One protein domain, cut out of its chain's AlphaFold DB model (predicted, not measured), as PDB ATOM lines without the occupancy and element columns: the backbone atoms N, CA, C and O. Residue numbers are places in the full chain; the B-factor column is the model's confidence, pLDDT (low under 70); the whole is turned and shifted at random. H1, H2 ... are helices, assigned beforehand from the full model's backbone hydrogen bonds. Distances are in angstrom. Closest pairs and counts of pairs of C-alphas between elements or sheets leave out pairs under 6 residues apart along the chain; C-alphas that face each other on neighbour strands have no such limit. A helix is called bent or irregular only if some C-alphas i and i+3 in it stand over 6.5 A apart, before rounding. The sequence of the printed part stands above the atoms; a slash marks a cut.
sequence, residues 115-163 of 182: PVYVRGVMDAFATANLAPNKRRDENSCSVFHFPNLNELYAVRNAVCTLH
ATOM      1  N   PRO A 115     118.866 143.329 140.851       57.66
ATOM      2  CA  PRO A 115     118.087 143.763 139.685       57.66
ATOM      3  C   PRO A 115     117.030 142.752 139.205       57.66
ATOM      4  O   PRO A 115     115.963 143.158 138.743       57.66
ATOM      5  N   VAL A 116     117.278 141.446 139.336       61.31
ATOM      6  CA  VAL A 116     116.341 140.388 138.919       61.31
ATOM      7  C   VAL A 116     115.153 140.308 139.877       61.31
ATOM      8  O   VAL A 116     114.011 140.180 139.436       61.31
ATOM      9  N   TYR A 117     115.405 140.449 141.181       75.25
ATOM     10  CA  TYR A 117     114.348 140.456 142.195       75.25
ATOM     11  C   TYR A 117     113.405 141.654 142.029       75.25
ATOM     12  O   TYR A 117     112.187 141.480 141.989       75.25
ATOM     13  N   VAL A 118     113.960 142.863 141.865       73.69
ATOM     14  CA  VAL A 118     113.165 144.088 141.667       73.69
ATOM     15  C   VAL A 118     112.308 143.980 140.406       73.69
ATOM     16  O   VAL A 118     111.135 144.348 140.427       73.69
ATOM     17  N   ARG A 119     112.851 143.408 139.324       77.00
ATOM     18  CA  ARG A 119     112.096 143.178 138.088       77.00
ATOM     19  C   ARG A 119     110.919 142.220 138.295       77.00
ATOM     20  O   ARG A 119     109.822 142.520 137.838       77.00
ATOM     21  N   GLY A 120     111.118 141.136 139.049       79.88
ATOM     22  CA  GLY A 120     110.046 140.201 139.406       79.88
ATOM     23  C   GLY A 120     108.917 140.854 140.211       79.88
ATOM     24  O   GLY A 120     107.746 140.653 139.897       79.88
ATOM     25  N   VAL A 121     109.258 141.711 141.180       80.75
ATOM     26  CA  VAL A 121     108.269 142.480 141.957       80.75
ATOM     27  C   VAL A 121     107.476 143.426 141.055       80.75
ATOM     28  O   VAL A 121     106.248 143.468 141.128       80.75
ATOM     29  N   MET A 122     108.157 144.167 140.175       82.88
ATOM     30  CA  MET A 122     107.484 145.072 139.241       82.88
ATOM     31  C   MET A 122     106.545 144.304 138.311       82.88
ATOM     32  O   MET A 122     105.442 144.779 138.020       82.88
ATOM     33  N   ASP A 123     106.966 143.142 137.807       81.38
ATOM     34  CA  ASP A 123     106.146 142.291 136.938       81.38
ATOM     35  C   ASP A 123     104.913 141.774 137.686       81.38
ATOM     36  O   ASP A 123     103.806 141.868 137.155       81.38
ATOM     37  N   ALA A 124     105.057 141.398 138.959       82.25
ATOM     38  CA  ALA A 124     103.926 141.048 139.811       82.25
ATOM     39  C   ALA A 124     102.924 142.210 139.971       82.25
ATOM     40  O   ALA A 124     101.721 141.987 139.865       82.25
ATOM     41  N   PHE A 125     103.371 143.460 140.142       82.75
ATOM     42  CA  PHE A 125     102.468 144.627 140.167       82.75
ATOM     43  C   PHE A 125     101.697 144.821 138.851       82.75
ATOM     44  O   PHE A 125     100.507 145.157 138.851       82.75
ATOM     45  N   ALA A 126     102.365 144.575 137.725       77.44
ATOM     46  CA  ALA A 126     101.787 144.686 136.391       77.44
ATOM     47  C   ALA A 126     100.729 143.612 136.098       77.44
ATOM     48  O   ALA A 126      99.736 143.905 135.429       77.44
ATOM     49  N   THR A 127     100.939 142.386 136.584       79.94
ATOM     50  CA  THR A 127     100.143 141.213 136.185       79.94
ATOM     51  C   THR A 127      99.292 140.617 137.303       79.94
ATOM     52  O   THR A 127      98.513 139.703 137.044       79.94
ATOM     53  N   ALA A 128      99.395 141.096 138.548       77.50
ATOM     54  CA  ALA A 128      98.607 140.558 139.655       77.50
ATOM     55  C   ALA A 128      97.105 140.604 139.336       77.50
ATOM     56  O   ALA A 128      96.538 141.680 139.104       77.50
ATOM     57  N   ASN A 129      96.478 139.425 139.373       68.38
ATOM     58  CA  ASN A 129      95.055 139.184 139.132       68.38
ATOM     59  C   ASN A 129      94.554 139.527 137.710       68.38
ATOM     60  O   ASN A 129      93.347 139.667 137.526       68.38
ATOM     61  N   LEU A 130      95.438 139.660 136.709       64.81
ATOM     62  CA  LEU A 130      95.072 139.999 135.325       64.81
ATOM     63  C   LEU A 130      95.981 139.331 134.277       64.81
ATOM     64  O   LEU A 130      97.160 139.085 134.512       64.81
ATOM     65  N   ALA A 131      95.456 139.169 133.060       55.09
ATOM     66  CA  ALA A 131      96.254 139.070 131.835       55.09
ATOM     67  C   ALA A 131      95.605 139.942 130.734       55.09
ATOM     68  O   ALA A 131      94.393 139.812 130.543       55.09
ATOM     69  N   PRO A 132      96.325 140.817 129.988       64.38
ATOM     70  CA  PRO A 132      97.743 141.194 130.047       64.38
ATOM     71  C   PRO A 132      97.982 142.588 130.686       64.38
ATOM     72  O   PRO A 132      97.066 143.226 131.199       64.38
ATOM     73  N   ASN A 133      99.245 143.029 130.653       57.69
ATOM     74  CA  ASN A 133      99.870 144.191 131.301       57.69
ATOM     75  C   ASN A 133      99.254 145.564 130.937       57.69
ATOM     76  O   ASN A 133      99.873 146.370 130.251       57.69
ATOM     77  N   LYS A 134      98.023 145.839 131.382       63.31
ATOM     78  CA  LYS A 134      97.323 147.118 131.137       63.31
ATOM     79  C   LYS A 134      97.651 148.217 132.148       63.31
ATOM     80  O   LYS A 134      97.167 149.334 132.008       63.31
ATOM     81  N   ARG A 135      98.408 147.896 133.200       69.94
ATOM     82  CA  ARG A 135      98.732 148.863 134.258       69.94
ATOM     83  C   ARG A 135      99.956 149.707 133.910       69.94
ATOM     84  O   ARG A 135     100.071 150.809 134.436       69.94
ATOM     85  N   ARG A 136     100.847 149.219 133.041       72.00
ATOM     86  CA  ARG A 136     102.027 149.962 132.579       72.00
ATOM     87  C   ARG A 136     101.716 150.783 131.334       72.00
ATOM     88  O   ARG A 136     100.857 150.407 130.541       72.00
ATOM     89  N   ASP A 137     102.434 151.886 131.177       64.94
ATOM     90  CA  ASP A 137     102.566 152.529 129.873       64.94
ATOM     91  C   ASP A 137     103.537 151.704 128.992       64.94
ATOM     92  O   ASP A 137     104.223 150.786 129.453       64.94
ATOM     93  N   GLU A 138     103.588 151.997 127.696       60.88
ATOM     94  CA  GLU A 138     104.402 151.225 126.744       60.88
ATOM     95  C   GLU A 138     105.923 151.421 126.942       60.88
ATOM     96  O   GLU A 138     106.719 150.662 126.390       60.88
ATOM     97  N   ASN A 139     106.350 152.393 127.764       60.53
ATOM     98  CA  ASN A 139     107.751 152.821 127.882       60.53
ATOM     99  C   ASN A 139     108.313 152.839 129.319       60.53
ATOM    100  O   ASN A 139     109.501 153.118 129.493       60.53
ATOM    101  N   SER A 140     107.521 152.527 130.346       61.03
ATOM    102  CA  SER A 140     107.901 152.578 131.764       61.03
ATOM    103  C   SER A 140     107.626 151.255 132.469       61.03
ATOM    104  O   SER A 140     106.531 150.696 132.467       61.03
ATOM    105  N   CYS A 141     108.652 150.759 133.160       63.25
ATOM    106  CA  CYS A 141     108.550 149.585 134.030       63.25
ATOM    107  C   CYS A 141     108.222 149.941 135.488       63.25
ATOM    108  O   CYS A 141     108.124 149.041 136.319       63.25
ATOM    109  N   SER A 142     108.078 151.233 135.806       66.75
ATOM    110  CA  SER A 142     107.943 151.738 137.179       66.75
ATOM    111  C   SER A 142     106.684 152.570 137.428       66.75
ATOM    112  O   SER A 142     106.440 152.954 138.569       66.75
ATOM    113  N   VAL A 143     105.890 152.870 136.394       71.50
ATOM    114  CA  VAL A 143     104.639 153.634 136.520       71.50
ATOM    115  C   VAL A 143     103.454 152.696 136.311       71.50
ATOM    116  O   VAL A 143     103.374 152.006 135.296       71.50
ATOM    117  N   PHE A 144     102.536 152.674 137.280       79.62
ATOM    118  CA  PHE A 144     101.368 151.796 137.283       79.62
ATOM    119  C   PHE A 144     100.080 152.605 137.428       79.62
ATOM    120  O   PHE A 144      99.978 153.478 138.290       79.62
ATOM    121  N   HIS A 145      99.086 152.278 136.610       80.50
ATOM    122  CA  HIS A 145      97.785 152.930 136.583       80.50
ATOM    123  C   HIS A 145      96.752 152.031 137.259       80.50
ATOM    124  O   HIS A 145      96.604 150.862 136.897       80.50
ATOM    125  N   PHE A 146      96.026 152.592 138.227       81.38
ATOM    126  CA  PHE A 146      94.933 151.920 138.922       81.38
ATOM    127  C   PHE A 146      93.653 152.752 138.766       81.38
ATOM    128  O   PHE A 146      93.671 153.942 139.084       81.38
ATOM    129  N   PRO A 147      92.538 152.164 138.296       78.62
ATOM    130  CA  PRO A 147      91.277 152.879 138.100       78.62
ATOM    131  C   PRO A 147      90.588 153.234 139.421       78.62
ATOM    132  O   PRO A 147      89.768 154.146 139.464       78.62
ATOM    133  N   ASN A 148      90.883 152.507 140.502       80.12
ATOM    134  CA  ASN A 148      90.352 152.775 141.830       80.12
ATOM    135  C   ASN A 148      91.272 152.226 142.931       80.12
ATOM    136  O   ASN A 148      92.161 151.404 142.696       80.12
ATOM    137  N   LEU A 149      91.020 152.684 144.156       77.62
ATOM    138  CA  LEU A 149      91.811 152.336 145.332       77.62
ATOM    139  C   LEU A 149      91.647 150.863 145.754       77.62
ATOM    140  O   LEU A 149      92.582 150.265 146.281       77.62
ATOM    141  N   ASN A 150      90.487 150.256 145.482       77.31
ATOM    142  CA  ASN A 150      90.233 148.848 145.795       77.31
ATOM    143  C   ASN A 150      91.147 147.926 144.980       77.31
ATOM    144  O   ASN A 150      91.713 146.980 145.526       77.31
ATOM    145  N   GLU A 151      91.342 148.228 143.695       78.12
ATOM    146  CA  GLU A 151      92.259 147.478 142.840       78.12
ATOM    147  C   GLU A 151      93.711 147.645 143.297       78.12
ATOM    148  O   GLU A 151      94.437 146.654 143.388       78.12
ATOM    149  N   LEU A 152      94.119 148.866 143.664       82.44
ATOM    150  CA  LEU A 152      95.450 149.113 144.220       82.44
ATOM    151  C   LEU A 152      95.707 148.239 145.456       82.44
ATOM    152  O   LEU A 152      96.736 147.567 145.530       82.44
ATOM    153  N   TYR A 153      94.781 148.221 146.420       78.69
ATOM    154  CA  TYR A 153      94.944 147.425 147.637       78.69
ATOM    155  C   TYR A 153      94.909 145.918 147.376       78.69
ATOM    156  O   TYR A 153      95.697 145.183 147.972       78.69
ATOM    157  N   ALA A 154      94.058 145.446 146.462       81.69
ATOM    158  CA  ALA A 154      94.027 144.037 146.075       81.69
ATOM    159  C   ALA A 154      95.366 143.589 145.467       81.69
ATOM    160  O   ALA A 154      95.890 142.528 145.813       81.69
ATOM    161  N   VAL A 155      95.951 144.423 144.604       84.31
ATOM    162  CA  VAL A 155      97.257 144.175 143.982       84.31
ATOM    163  C   VAL A 155      98.375 144.241 145.007       84.31
ATOM    164  O   VAL A 155      99.197 143.330 145.057       84.31
ATOM    165  N   ARG A 156      98.372 145.256 145.877       83.31
ATOM    166  CA  ARG A 156      99.317 145.377 146.991       83.31
ATOM    167  C   ARG A 156      99.338 144.101 147.833       83.31
ATOM    168  O   ARG A 156     100.407 143.554 148.081       83.31
ATOM    169  N   ASN A 157      98.168 143.612 148.237       80.19
ATOM    170  CA  ASN A 157      98.054 142.418 149.072       80.19
ATOM    171  C   ASN A 157      98.538 141.164 148.332       80.19
ATOM    172  O   ASN A 157      99.285 140.377 148.903       80.19
ATOM    173  N   ALA A 158      98.181 141.004 147.055       84.12
ATOM    174  CA  ALA A 158      98.656 139.890 146.236       84.12
ATOM    175  C   ALA A 158     100.185 139.904 146.061       84.12
ATOM    176  O   ALA A 158     100.833 138.863 146.182       84.12
ATOM    177  N   VAL A 159     100.774 141.083 145.834       85.06
ATOM    178  CA  VAL A 159     102.229 141.243 145.742       85.06
ATOM    179  C   VAL A 159     102.895 140.957 147.084       85.06
ATOM    180  O   VAL A 159     103.905 140.272 147.085       85.06
ATOM    181  N   CYS A 160     102.333 141.382 148.220       80.19
ATOM    182  CA  CYS A 160     102.857 141.014 149.541       80.19
ATOM    183  C   CYS A 160     102.822 139.497 149.788       80.19
ATOM    184  O   CYS A 160     103.721 138.967 150.433       80.19
ATOM    185  N   THR A 161     101.827 138.781 149.260       79.38
ATOM    186  CA  THR A 161     101.770 137.313 149.365       79.38
ATOM    187  C   THR A 161     102.885 136.637 148.561       79.38
ATOM    188  O   THR A 161     103.465 135.657 149.018       79.38
ATOM    189  N   LEU A 162     103.204 137.156 147.371       80.50
ATOM    190  CA  LEU A 162     104.249 136.605 146.494       80.50
ATOM    191  C   LEU A 162     105.663 137.080 146.874       80.50
ATOM    192  O   LEU A 162     106.638 136.343 146.740       80.50
ATOM    193  N   HIS A 163     105.764 138.317 147.351       79.69
ATOM    194  CA  HIS A 163     106.987 139.038 147.676       79.69
ATOM    195  C   HIS A 163     106.817 139.762 149.027       79.69
ATOM    196  O   HIS A 163     106.598 140.976 149.063       79.69
TER     197      HIS A 163
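AT A GLANCE: This is residues 115 to 163 of the 182 residues of an uncharacterized protein of Rhizophagus irregularis (UniProt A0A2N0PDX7). Two helices, H2 and H1, form a slanting helical hairpin in which a part of each touches the other. The long link between them, residues 128 to 148, swings out in a wide loop with no named element. The printed part has 49 residues with two named helices, H1 then H2, and no named strand; its class is all helix. It is compact, with a radius of gyration of the C-alphas of 10.3 A, and rounded, spanning 29 by 26 by 17 A.

IN THESE COORDINATES: H2, the longest helix, holds residues 149 to 162 and is 20.1 A long, from C-alpha 149 at (91.811, 152.336, 145.332) to C-alpha 162 at (104.249, 136.605, 146.494). H1 holds residues 115 to 127 and is 18.5 A long, beginning with C-alpha 115 at (118.087, 143.763, 139.685).

HOW THE PARTS SIT: H2 touches H1 with residues 155 to 159 alone, and H1 touches H2 with residues 121 to 125 alone. Their closest C-alphas, those of Ala 124 and Val 159, are 6.2 A apart. They run opposite ways at a steep tilt of 42 degrees. In H1 and H2, every O i to N i+4 pair is within hydrogen-bond range.

THE WHOLE: The C-alphas farthest apart, those of Pro 115 and Asn 148, are 29.2 A apart. The printed part has no cut. Mean pLDDT of the printed part is 74.4; residues 115 to 116, 129 to 135 and 137 to 142 are under 70.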